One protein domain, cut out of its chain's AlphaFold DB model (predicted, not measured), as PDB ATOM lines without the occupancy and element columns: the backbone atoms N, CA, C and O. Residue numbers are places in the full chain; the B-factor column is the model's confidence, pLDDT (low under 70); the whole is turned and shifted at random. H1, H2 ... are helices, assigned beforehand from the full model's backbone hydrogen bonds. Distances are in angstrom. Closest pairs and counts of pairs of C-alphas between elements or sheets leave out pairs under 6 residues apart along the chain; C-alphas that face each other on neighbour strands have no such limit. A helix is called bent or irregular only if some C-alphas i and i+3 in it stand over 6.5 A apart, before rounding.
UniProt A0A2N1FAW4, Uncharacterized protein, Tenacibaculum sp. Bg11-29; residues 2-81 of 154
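Overview. This is residues 2 to 81 of the 154 residues of an uncharacterized protein of Tenacibaculum sp. Bg11-29 (UniProt A0A2N1FAW4). One long helix, H1, sticks out with residues 2 to 24 as an arm from a small body, which holds the helical hairpin of H2 and H3. Without the stretches that stand free, the body of 51 residues spans 35 by 21 by 13 A, and the arm adds to its length. The printed part has 80 residues with three named helices, H1 to H3 in chain order, and no named strand: all helix. It is extended, with a radius of gyration of the C-alphas of 19.8 A and spans of 67 by 22 by 22 A.

Along the chain. H1, residues 2 to 26, measures 36.8 A from C-alpha 2 at (-173.303, -36.069, 72.808) to its last C-alpha. H2 is residues 31 to 40, 14.2 A. H3, residues 49 to 62, 20.5 A, ends at C-alpha 62 (-154.255, -15.764, 28.086); it is irregular, C-alphas 50 and 53 being 7.4 A apart.

Arrangement. H1 is apart from H2 and H3. The hairpin's helices touch, H3 with residues 56 to 61 alone; the closest C-alphas, of Ala 31 and Leu 60, are 5.2 A apart. They run opposite ways at a shallow tilt of 34 degrees, only just short of steep. Every O i to N i+4 pair is within hydrogen-bond range in H1 and H2, 8 of 10 in H3.

Size, cuts and confidence. The farthest C-alphas, of Ile 2 and Glu 76, are 67.6 A apart. The printed part has no cut and no long link. Residues 74 to 79 also stand free. pLDDT is under 70 in 22 residues, among them 14 to 27.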
ATOM      1  N   ILE A   2    -173.760 -37.380  73.335       58.19
ATOM      2  CA  ILE A   2    -173.303 -36.069  72.808       58.19
ATOM      3  C   ILE A   2    -172.093 -36.147  71.840       58.19
ATOM      4  O   ILE A   2    -172.031 -35.407  70.860       58.19
ATOM      5  N   SER A   3    -171.150 -37.069  72.062       66.06
ATOM      6  CA  SER A   3    -169.936 -37.211  71.230       66.06
ATOM      7  C   SER A   3    -170.228 -37.643  69.779       66.06
ATOM      8  O   SER A   3    -169.635 -37.100  68.847       66.06
ATOM      9  N   LYS A   4    -171.204 -38.540  69.562       63.28
ATOM     10  CA  LYS A   4    -171.599 -38.983  68.210       63.28
ATOM     11  C   LYS A   4    -172.231 -37.855  67.390       63.28
ATOM     12  O   LYS A   4    -171.967 -37.758  66.198       63.28
ATOM     13  N   ILE A   5    -173.004 -36.977  68.032       67.44
ATOM     14  CA  ILE A   5    -173.665 -35.842  67.371       67.44
ATOM     15  C   ILE A   5    -172.630 -34.816  66.884       67.44
ATOM     16  O   ILE A   5    -172.708 -34.372  65.743       67.44
ATOM     17  N   LYS A   6    -171.604 -34.502  67.692       70.12
ATOM     18  CA  LYS A   6    -170.506 -33.615  67.261       70.12
ATOM     19  C   LYS A   6    -169.736 -34.170  66.058       70.12
ATOM     20  O   LYS A   6    -169.417 -33.405  65.154       70.12
ATOM     21  N   LEU A   7    -169.483 -35.481  66.029       62.66
ATOM     22  CA  LEU A   7    -168.771 -36.144  64.929       62.66
ATOM     23  C   LEU A   7    -169.576 -36.136  63.616       62.66
ATOM     24  O   LEU A   7    -169.017 -35.958  62.534       62.66
ATOM     25  N   ILE A   8    -170.896 -36.314  63.708       70.19
ATOM     26  CA  ILE A   8    -171.804 -36.252  62.555       70.19
ATOM     27  C   ILE A   8    -171.851 -34.823  62.002       70.19
ATOM     28  O   ILE A   8    -171.664 -34.624  60.805       70.19
ATOM     29  N   LEU A   9    -171.993 -33.819  62.870       65.31
ATOM     30  CA  LEU A   9    -172.010 -32.410  62.463       65.31
ATOM     31  C   LEU A   9    -170.684 -31.963  61.828       65.31
ATOM     32  O   LEU A   9    -170.699 -31.199  60.864       65.31
ATOM     33  N   SER A  10    -169.536 -32.451  62.316       67.31
ATOM     34  CA  SER A  10    -168.238 -32.149  61.699       67.31
ATOM     35  C   SER A  10    -168.073 -32.793  60.323       67.31
ATOM     36  O   SER A  10    -167.497 -32.164  59.439       67.31
ATOM     37  N   LYS A  11    -168.597 -34.013  60.123       68.06
ATOM     38  CA  LYS A  11    -168.572 -34.690  58.816       68.06
ATOM     39  C   LYS A  11    -169.442 -33.970  57.793       68.06
ATOM     40  O   LYS A  11    -168.925 -33.612  56.740       68.06
ATOM     41  N   ILE A  12    -170.679 -33.629  58.158       75.06
ATOM     42  CA  ILE A  12    -171.606 -32.876  57.295       75.06
ATOM     43  C   ILE A  12    -170.987 -31.536  56.870       75.06
ATOM     44  O   ILE A  12    -171.017 -31.178  55.699       75.06
ATOM     45  N   LYS A  13    -170.345 -30.816  57.801       70.12
ATOM     46  CA  LYS A  13    -169.673 -29.537  57.510       70.12
ATOM     47  C   LYS A  13    -168.415 -29.694  56.643       70.12
ATOM     48  O   LYS A  13    -168.012 -28.750  55.970       70.12
ATOM     49  N   SER A  14    -167.758 -30.854  56.691       65.44
ATOM     50  CA  SER A  14    -166.607 -31.168  55.835       65.44
ATOM     51  C   SER A  14    -167.031 -31.590  54.429       65.44
ATOM     52  O   SER A  14    -166.385 -31.197  53.464       65.44
ATOM     53  N   GLU A  15    -168.134 -32.329  54.310       68.56
ATOM     54  CA  GLU A  15    -168.710 -32.779  53.042       68.56
ATOM     55  C   GLU A  15    -169.330 -31.602  52.285       68.56
ATOM     56  O   GLU A  15    -169.011 -31.420  51.116       68.56
ATOM     57  N   SER A  16    -170.058 -30.709  52.970       66.31
ATOM     58  CA  SER A  16    -170.605 -29.490  52.354       66.31
ATOM     59  C   SER A  16    -169.508 -28.570  51.810       66.31
ATOM     60  O   SER A  16    -169.635 -28.030  50.719       66.31
ATOM     61  N   LYS A  17    -168.393 -28.423  52.541       59.22
ATOM     62  CA  LYS A  17    -167.226 -27.663  52.069       59.22
ATOM     63  C   LYS A  17    -166.561 -28.315  50.861       59.22
ATOM     64  O   LYS A  17    -166.017 -27.612  50.021       59.22
ATOM     65  N   LYS A  18    -166.564 -29.646  50.791       53.66
ATOM     66  CA  LYS A  18    -165.954 -30.405  49.696       53.66
ATOM     67  C   LYS A  18    -166.808 -30.332  48.430       53.66
ATOM     68  O   LYS A  18    -166.257 -30.150  47.352       53.66
ATOM     69  N   GLU A  19    -168.129 -30.410  48.570       56.00
ATOM     70  CA  GLU A  19    -169.087 -30.204  47.479       56.00
ATOM     71  C   GLU A  19    -169.069 -28.762  46.966       56.00
ATOM     72  O   GLU A  19    -169.046 -28.546  45.759       56.00
ATOM     73  N   GLU A  20    -168.981 -27.772  47.859       56.84
ATOM     74  CA  GLU A  20    -168.798 -26.366  47.487       56.84
ATOM     75  C   GLU A  20    -167.498 -26.182  46.682       56.84
ATOM     76  O   GLU A  20    -167.522 -25.615  45.590       56.84
ATOM     77  N   PHE A  21    -166.384 -26.765  47.139       53.16
ATOM     78  CA  PHE A  21    -165.087 -26.682  46.460       53.16
ATOM     79  C   PHE A  21    -165.063 -27.388  45.094       53.16
ATOM     80  O   PHE A  21    -164.504 -26.860  44.133       53.16
ATOM     81  N   GLU A  22    -165.689 -28.564  44.981       53.88
ATOM     82  CA  GLU A  22    -165.810 -29.289  43.708       53.88
ATOM     83  C   GLU A  22    -166.795 -28.596  42.746       53.88
ATOM     84  O   GLU A  22    -166.545 -28.550  41.541       53.88
ATOM     85  N   SER A  23    -167.854 -27.950  43.249       52.09
ATOM     86  CA  SER A  23    -168.761 -27.139  42.422       52.09
ATOM     87  C   SER A  23    -168.080 -25.883  41.860       52.09
ATOM     88  O   SER A  23    -168.288 -25.537  40.696       52.09
ATOM     89  N   ILE A  24    -167.191 -25.253  42.641       56.44
ATOM     90  CA  ILE A  24    -166.356 -24.121  42.205       56.44
ATOM     91  C   ILE A  24    -165.375 -24.579  41.119       56.44
ATOM     92  O   ILE A  24    -165.251 -23.912  40.092       56.44
ATOM     93  N   LYS A  25    -164.756 -25.756  41.295       54.00
ATOM     94  CA  LYS A  25    -163.861 -26.403  40.314       54.00
ATOM     95  C   LYS A  25    -164.522 -26.643  38.954       54.00
ATOM     96  O   LYS A  25    -163.838 -26.652  37.933       54.00
ATOM     97  N   HIS A  26    -165.837 -26.855  38.943       53.28
ATOM     98  CA  HIS A  26    -166.621 -27.115  37.737       53.28
ATOM     99  C   HIS A  26    -167.347 -25.883  37.179       53.28
ATOM    100  O   HIS A  26    -167.861 -25.945  36.057       53.28
ATOM    101  N   SER A  27    -167.359 -24.752  37.893       58.72
ATOM    102  CA  SER A  27    -167.867 -23.496  37.344       58.72
ATOM    103  C   SER A  27    -166.868 -22.955  36.313       58.72
ATOM    104  O   SER A  27    -165.784 -22.472  36.638       58.72
ATOM    105  N   LYS A  28    -167.203 -23.080  35.024       73.50
ATOM    106  CA  LYS A  28    -166.419 -22.478  33.938       73.50
ATOM    107  C   LYS A  28    -166.669 -20.972  33.925       73.50
ATOM    108  O   LYS A  28    -167.445 -20.489  33.106       73.50
ATOM    109  N   VAL A  29    -166.045 -20.240  34.847       85.06
ATOM    110  CA  VAL A  29    -165.969 -18.776  34.756       85.06
ATOM    111  C   VAL A  29    -165.398 -18.438  33.378       85.06
ATOM    112  O   VAL A  29    -164.377 -19.007  32.975       85.06
ATOM    113  N   SER A  30    -166.095 -17.588  32.626       90.19
ATOM    114  CA  SER A  30    -165.602 -17.137  31.322       90.19
ATOM    115  C   SER A  30    -164.447 -16.150  31.505       90.19
ATOM    116  O   SER A  30    -164.335 -15.509  32.554       90.19
ATOM    117  N   ALA A  31    -163.597 -15.991  30.489       91.62
ATOM    118  CA  ALA A  31    -162.514 -15.010  30.538       91.62
ATOM    119  C   ALA A  31    -163.060 -13.590  30.782       91.62
ATOM    120  O   ALA A  31    -162.517 -12.836  31.586       91.62
ATOM    121  N   GLU A  32    -164.202 -13.250  30.181       94.75
ATOM    122  CA  GLU A  32    -164.873 -11.959  30.353       94.75
ATOM    123  C   GLU A  32    -165.384 -11.767  31.781       94.75
ATOM    124  O   GLU A  32    -165.215 -10.696  32.365       94.75
ATOM    125  N   GLN A  33    -165.995 -12.800  32.370       93.69
ATOM    126  CA  GLN A  33    -166.434 -12.762  33.766       93.69
ATOM    127  C   GLN A  33    -165.242 -12.610  34.713       93.69
ATOM    128  O   GLN A  33    -165.320 -11.834  35.668       93.69
ATOM    129  N   PHE A  34    -164.139 -13.305  34.434       92.38
ATOM    130  CA  PHE A  34    -162.898 -13.189  35.188       92.38
ATOM    131  C   PHE A  34    -162.334 -11.764  35.121       92.38
ATOM    132  O   PHE A  34    -162.181 -11.126  36.166       92.38
ATOM    133  N   VAL A  35    -162.115 -11.228  33.914       95.31
ATOM    134  CA  VAL A  35    -161.559  -9.881  33.705       95.31
ATOM    135  C   VAL A  35    -162.451  -8.812  34.332       95.31
ATOM    136  O   VAL A  35    -161.958  -7.948  35.054       95.31
ATOM    137  N   LYS A  36    -163.775  -8.908  34.156       96.56
ATOM    138  CA  LYS A  36    -164.733  -7.998  34.804       96.56
ATOM    139  C   LYS A  36    -164.634  -8.051  36.331       96.56
ATOM    140  O   LYS A  36    -164.725  -7.017  36.990       96.56
ATOM    141  N   THR A  37    -164.453  -9.243  36.896       95.38
ATOM    142  CA  THR A  37    -164.353  -9.424  38.350       95.38
ATOM    143  C   THR A  37    -163.084  -8.778  38.890       95.38
ATOM    144  O   THR A  37    -163.171  -7.952  39.796       95.38
ATOM    145  N   ILE A  38    -161.914  -9.077  38.320       94.88
ATOM    146  CA  ILE A  38    -160.653  -8.483  38.792       94.88
ATOM    147  C   ILE A  38    -160.624  -6.962  38.575       94.88
ATOM    148  O   ILE A  38    -160.116  -6.242  39.432       94.88
ATOM    149  N   ASP A  39    -161.236  -6.456  37.499       96.56
ATOM    150  CA  ASP A  39    -161.376  -5.016  37.259       96.56
ATOM    151  C   ASP A  39    -162.202  -4.357  38.370       96.56
ATOM    152  O   ASP A  39    -161.764  -3.388  38.987       96.56
ATOM    153  N   SER A  40    -163.340  -4.960  38.737       97.62
ATOM    154  CA  SER A  40    -164.177  -4.474  39.845       97.62
ATOM    155  C   SER A  40    -163.475  -4.496  41.211       97.62
ATOM    156  O   SER A  40    -163.797  -3.693  42.083       97.62
ATOM    157  N   LEU A  41    -162.482  -5.375  41.389       96.75
ATOM    158  CA  LEU A  41    -161.629  -5.440  42.581       96.75
ATOM    159  C   LEU A  41    -160.470  -4.428  42.541       96.75
ATOM    160  O   LEU A  41    -159.630  -4.400  43.444       96.75
ATOM    161  N   GLY A  42    -160.397  -3.606  41.492       95.31
ATOM    162  CA  GLY A  42    -159.340  -2.628  41.294       95.31
ATOM    163  C   GLY A  42    -158.005  -3.270  40.936       95.31
ATOM    164  O   GLY A  42    -156.963  -2.735  41.306       95.31
ATOM    165  N   TYR A  43    -157.998  -4.416  40.244       94.56
ATOM    166  CA  TYR A  43    -156.761  -5.088  39.835       94.56
ATOM    167  C   TYR A  43    -155.842  -4.156  39.034       94.56
ATOM    168  O   TYR A  43    -154.639  -4.133  39.276       94.56
ATOM    169  N   PHE A  44    -156.407  -3.327  38.153       94.50
ATOM    170  CA  PHE A  44    -155.655  -2.416  37.285       94.50
ATOM    171  C   PHE A  44    -155.366  -1.042  37.911       94.50
ATOM    172  O   PHE A  44    -154.829  -0.172  37.232       94.50
ATOM    173  N   LYS A  45    -155.677  -0.824  39.199       93.25
ATOM    174  CA  LYS A  45    -155.573   0.500  39.852       93.25
ATOM    175  C   LYS A  45    -154.176   1.133  39.807       93.25
ATOM    176  O   LYS A  45    -154.056   2.347  39.933       93.25
ATOM    177  N   TYR A  46    -153.133   0.315  39.673       91.38
ATOM    178  CA  TYR A  46    -151.739   0.762  39.648       91.38
ATOM    179  C   TYR A  46    -151.120   0.749  38.247       91.38
ATOM    180  O   TYR A  46    -150.029   1.276  38.071       91.38
ATOM    181  N   ALA A  47    -151.817   0.237  37.234       93.62
ATOM    182  CA  ALA A  47    -151.328   0.323  35.867       93.62
ATOM    183  C   ALA A  47    -151.320   1.783  35.368       93.62
ATOM    184  O   ALA A  47    -152.026   2.663  35.880       93.62
ATOM    185  N   ASP A  48    -150.509   2.065  34.348       93.06
ATOM    186  CA  ASP A  48    -150.679   3.283  33.553       93.06
ATOM    187  C   ASP A  48    -152.004   3.198  32.781       93.06
ATOM    188  O   ASP A  48    -152.317   2.161  32.194       93.06
ATOM    189  N   GLN A  49    -152.774   4.291  32.761       94.62
ATOM    190  CA  GLN A  49    -154.072   4.354  32.083       94.62
ATOM    191  C   GLN A  49    -153.979   3.927  30.611       94.62
ATOM    192  O   GLN A  49    -154.894   3.286  30.098       94.62
ATOM    193  N   ARG A  50    -152.863   4.243  29.944       95.81
ATOM    194  CA  ARG A  50    -152.607   3.900  28.537       95.81
ATOM    195  C   ARG A  50    -152.481   2.390  28.310       95.81
ATOM    196  O   ARG A  50    -152.713   1.928  27.200       95.81
ATOM    197  N   ASN A  51    -152.153   1.629  29.356       95.88
ATOM    198  CA  ASN A  51    -151.912   0.189  29.287       95.88
ATOM    199  C   ASN A  51    -153.113  -0.657  29.738       95.88
ATOM    200  O   ASN A  51    -153.098  -1.866  29.530       95.88
ATOM    201  N   ILE A  52    -154.155  -0.059  30.334       96.06
ATOM    202  CA  ILE A  52    -155.277  -0.807  30.934       96.06
ATOM    203  C   ILE A  52    -155.996  -1.690  29.911       96.06
ATOM    204  O   ILE A  52    -156.197  -2.874  30.170       96.06
ATOM    205  N   GLU A  53    -156.356  -1.157  28.745       97.06
ATOM    206  CA  GLU A  53    -157.075  -1.945  27.733       97.06
ATOM    207  C   GLU A  53    -156.192  -3.055  27.147       97.06
ATOM    208  O   GLU A  53    -156.659  -4.176  26.954       97.06
ATOM    209  N   LYS A  54    -154.889  -2.791  26.972       96.62
ATOM    210  CA  LYS A  54    -153.906  -3.803  26.552       96.62
ATOM    211  C   LYS A  54    -153.802  -4.937  27.583       96.62
ATOM    212  O   LYS A  54    -153.818  -6.103  27.208       96.62
ATOM    213  N   LEU A  55    -153.746  -4.604  28.876       96.56
ATOM    214  CA  LEU A  55    -153.712  -5.572  29.980       96.56
ATOM    215  C   LEU A  55    -154.995  -6.411  30.056       96.56
ATOM    216  O   LEU A  55    -154.932  -7.623  30.243       96.56
ATOM    217  N   LYS A  56    -156.164  -5.781  29.900       96.75
ATOM    218  CA  LYS A  56    -157.452  -6.487  29.875       96.75
ATOM    219  C   LYS A  56    -157.522  -7.463  28.707       96.75
ATOM    220  O   LYS A  56    -157.929  -8.604  28.912       96.75
ATOM    221  N   GLN A  57    -157.097  -7.032  27.521       97.06
ATOM    222  CA  GLN A  57    -157.069  -7.879  26.334       97.06
ATOM    223  C   GLN A  57    -156.129  -9.078  26.517       97.06
ATOM    224  O   GLN A  57    -156.540 -10.209  26.270       97.06
ATOM    225  N   ASP A  58    -154.918  -8.859  27.040       96.31
ATOM    226  CA  ASP A  58    -153.985  -9.944  27.366       96.31
ATOM    227  C   ASP A  58    -154.617 -10.967  28.318       96.31
ATOM    228  O   ASP A  58    -154.552 -12.172  28.080       96.31
ATOM    229  N   HIS A  59    -155.292 -10.511  29.375       95.00
ATOM    230  CA  HIS A  59    -155.945 -11.413  30.319       95.00
ATOM    231  C   HIS A  59    -157.118 -12.181  29.690       95.00
ATOM    232  O   HIS A  59    -157.327 -13.336  30.053       95.00
ATOM    233  N   LEU A  60    -157.849 -11.601  28.730       94.94
ATOM    234  CA  LEU A  60    -158.886 -12.317  27.973       94.94
ATOM    235  C   LEU A  60    -158.291 -13.444  27.114       94.94
ATOM    236  O   LEU A  60    -158.816 -14.555  27.105       94.94
ATOM    237  N   GLU A  61    -157.186 -13.174  26.415       95.12
ATOM    238  CA  GLU A  61    -156.541 -14.115  25.483       95.12
ATOM    239  C   GLU A  61    -155.752 -15.224  26.200       95.12
ATOM    240  O   GLU A  61    -155.707 -16.391  25.780       95.12
ATOM    241  N   SER A  62    -155.122 -14.872  27.317       94.25
ATOM    242  CA  SER A  62    -154.255 -15.764  28.086       94.25
ATOM    243  C   SER A  62    -154.991 -16.561  29.162       94.25
ATOM    244  O   SER A  62    -154.418 -17.519  29.687       94.25
ATOM    245  N   PHE A  63    -156.253 -16.235  29.469       92.12
ATOM    246  CA  PHE A  63    -157.026 -16.947  30.486       92.12
ATOM    247  C   PHE A  63    -157.107 -18.445  30.184       92.12
ATOM    248  O   PHE A  63    -157.399 -18.886  29.067       92.12
ATOM    249  N   ARG A  64    -156.852 -19.256  31.209       87.75
ATOM    250  CA  ARG A  64    -157.032 -20.706  31.185       87.75
ATOM    251  C   ARG A  64    -157.947 -21.099  32.332       87.75
ATOM    252  O   ARG A  64    -157.749 -20.683  33.468       87.75
ATOM    253  N   HIS A  65    -158.885 -22.004  32.061       80.19
ATOM    254  CA  HIS A  65    -159.813 -22.525  33.075       80.19
ATOM    255  C   HIS A  65    -159.123 -23.222  34.265       80.19
ATOM    256  O   HIS A  65    -159.766 -23.453  35.281       80.19
ATOM    257  N   GLY A  66    -157.825 -23.530  34.166       75.88
ATOM    258  CA  GLY A  66    -156.996 -23.989  35.286       75.88
ATOM    259  C   GLY A  66    -156.584 -22.891  36.279       75.88
ATOM    260  O   GLY A  66    -155.861 -23.191  37.221       75.88
ATOM    261  N   GLY A  67    -157.016 -21.641  36.079       76.38
ATOM    262  CA  GLY A  67    -156.727 -20.517  36.974       76.38
ATOM    263  C   GLY A  67    -155.428 -19.772  36.670       76.38
ATOM    264  O   GLY A  67    -154.999 -18.966  37.486       76.38
ATOM    265  N   SER A  68    -154.804 -20.017  35.515       83.94
ATOM    266  CA  SER A  68    -153.652 -19.245  35.046       83.94
ATOM    267  C   SER A  68    -154.085 -18.199  34.019       83.94
ATOM    268  O   SER A  68    -154.912 -18.480  33.151       83.94
ATOM    269  N   TRP A  69    -153.484 -17.018  34.081       90.50
ATOM    270  CA  TRP A  69    -153.560 -15.978  33.058       90.50
ATOM    271  C   TRP A  69    -152.198 -15.283  32.969       90.50
ATOM    272  O   TRP A  69    -151.345 -15.460  33.841       90.50
ATOM    273  N   GLY A  70    -151.977 -14.572  31.873       86.75
ATOM    274  CA  GLY A  70    -150.717 -13.929  31.547       86.75
ATOM    275  C   GLY A  70    -150.544 -12.555  32.182       86.75
ATOM    276  O   GLY A  70    -151.343 -12.082  32.992       86.75
ATOM    277  N   GLY A  71    -149.453 -11.922  31.783       89.38
ATOM    278  CA  GLY A  71    -149.179 -10.521  32.011       89.38
ATOM    279  C   GLY A  71    -148.247 -10.034  30.916       89.38
ATOM    280  O   GLY A  71    -147.463 -10.804  30.359       89.38
ATOM    281  N   ILE A  72    -148.335  -8.746  30.618       94.00
ATOM    282  CA  ILE A  72    -147.489  -8.095  29.624       94.00
ATOM    283  C   ILE A  72    -146.396  -7.288  30.315       94.00
ATOM    284  O   ILE A  72    -146.629  -6.622  31.331       94.00
ATOM    285  N   TRP A  73    -145.218  -7.351  29.718       93.69
ATOM    286  CA  TRP A  73    -144.025  -6.650  30.154       93.69
ATOM    287  C   TRP A  73    -143.754  -5.478  29.212       93.69
ATOM    288  O   TRP A  73    -144.250  -5.432  28.083       93.69
ATOM    289  N   ASP A  74    -143.049  -4.490  29.733       92.38
ATOM    290  CA  ASP A  74    -142.497  -3.390  28.966       92.38
ATOM    291  C   ASP A  74    -141.195  -3.852  28.302       92.38
ATOM    292  O   ASP A  74    -140.275  -4.274  28.999       92.38
ATOM    293  N   ASP A  75    -141.115  -3.802  26.973       92.12
ATOM    294  CA  ASP A  75    -139.968  -4.352  26.234       92.12
ATOM    295  C   ASP A  75    -138.669  -3.547  26.445       92.12
ATOM    296  O   ASP A  75    -137.581  -4.070  26.211       92.12
ATOM    297  N   GLU A  76    -138.761  -2.282  26.876       91.44
ATOM    298  CA  GLU A  76    -137.596  -1.413  27.097       91.44
ATOM    299  C   GLU A  76    -137.032  -1.574  28.510       91.44
ATOM    300  O   GLU A  76    -135.820  -1.672  28.700       91.44
ATOM    301  N   THR A  77    -137.913  -1.591  29.509       88.75
ATOM    302  CA  THR A  77    -137.539  -1.635  30.931       88.75
ATOM    303  C   THR A  77    -137.547  -3.042  31.512       88.75
ATOM    304  O   THR A  77    -137.018  -3.245  32.601       88.75
ATOM    305  N   ASN A  78    -138.144  -4.008  30.810       88.44
ATOM    306  CA  ASN A  78    -138.399  -5.359  31.299       88.44
ATOM    307  C   ASN A  78    -139.145  -5.367  32.647       88.44
ATOM    308  O   ASN A  78    -138.898  -6.214  33.501       88.44
ATOM    309  N   LEU A  79    -140.071  -4.421  32.844       89.44
ATOM    310  CA  LEU A  79    -140.935  -4.338  34.023       89.44
ATOM    311  C   LEU A  79    -142.384  -4.724  33.681       89.44
ATOM    312  O   LEU A  79    -142.846  -4.500  32.558       89.44
ATOM    313  N   PRO A  80    -143.159  -5.267  34.637       92.56
ATOM    314  CA  PRO A  80    -144.563  -5.605  34.413       92.56
ATOM    315  C   PRO A  80    -145.410  -4.344  34.180       92.56
ATOM    316  O   PRO A  80    -145.532  -3.499  35.065       92.56
ATOM    317  N   LEU A  81    -146.151  -4.253  33.072       93.81
ATOM    318  CA  LEU A  81    -147.036  -3.095  32.836       93.81
ATOM    319  C   LEU A  81    -148.184  -2.999  33.856       93.81
ATOM    320  O   LEU A  81    -148.750  -1.926  34.074       93.81
TER     321      LEU A  81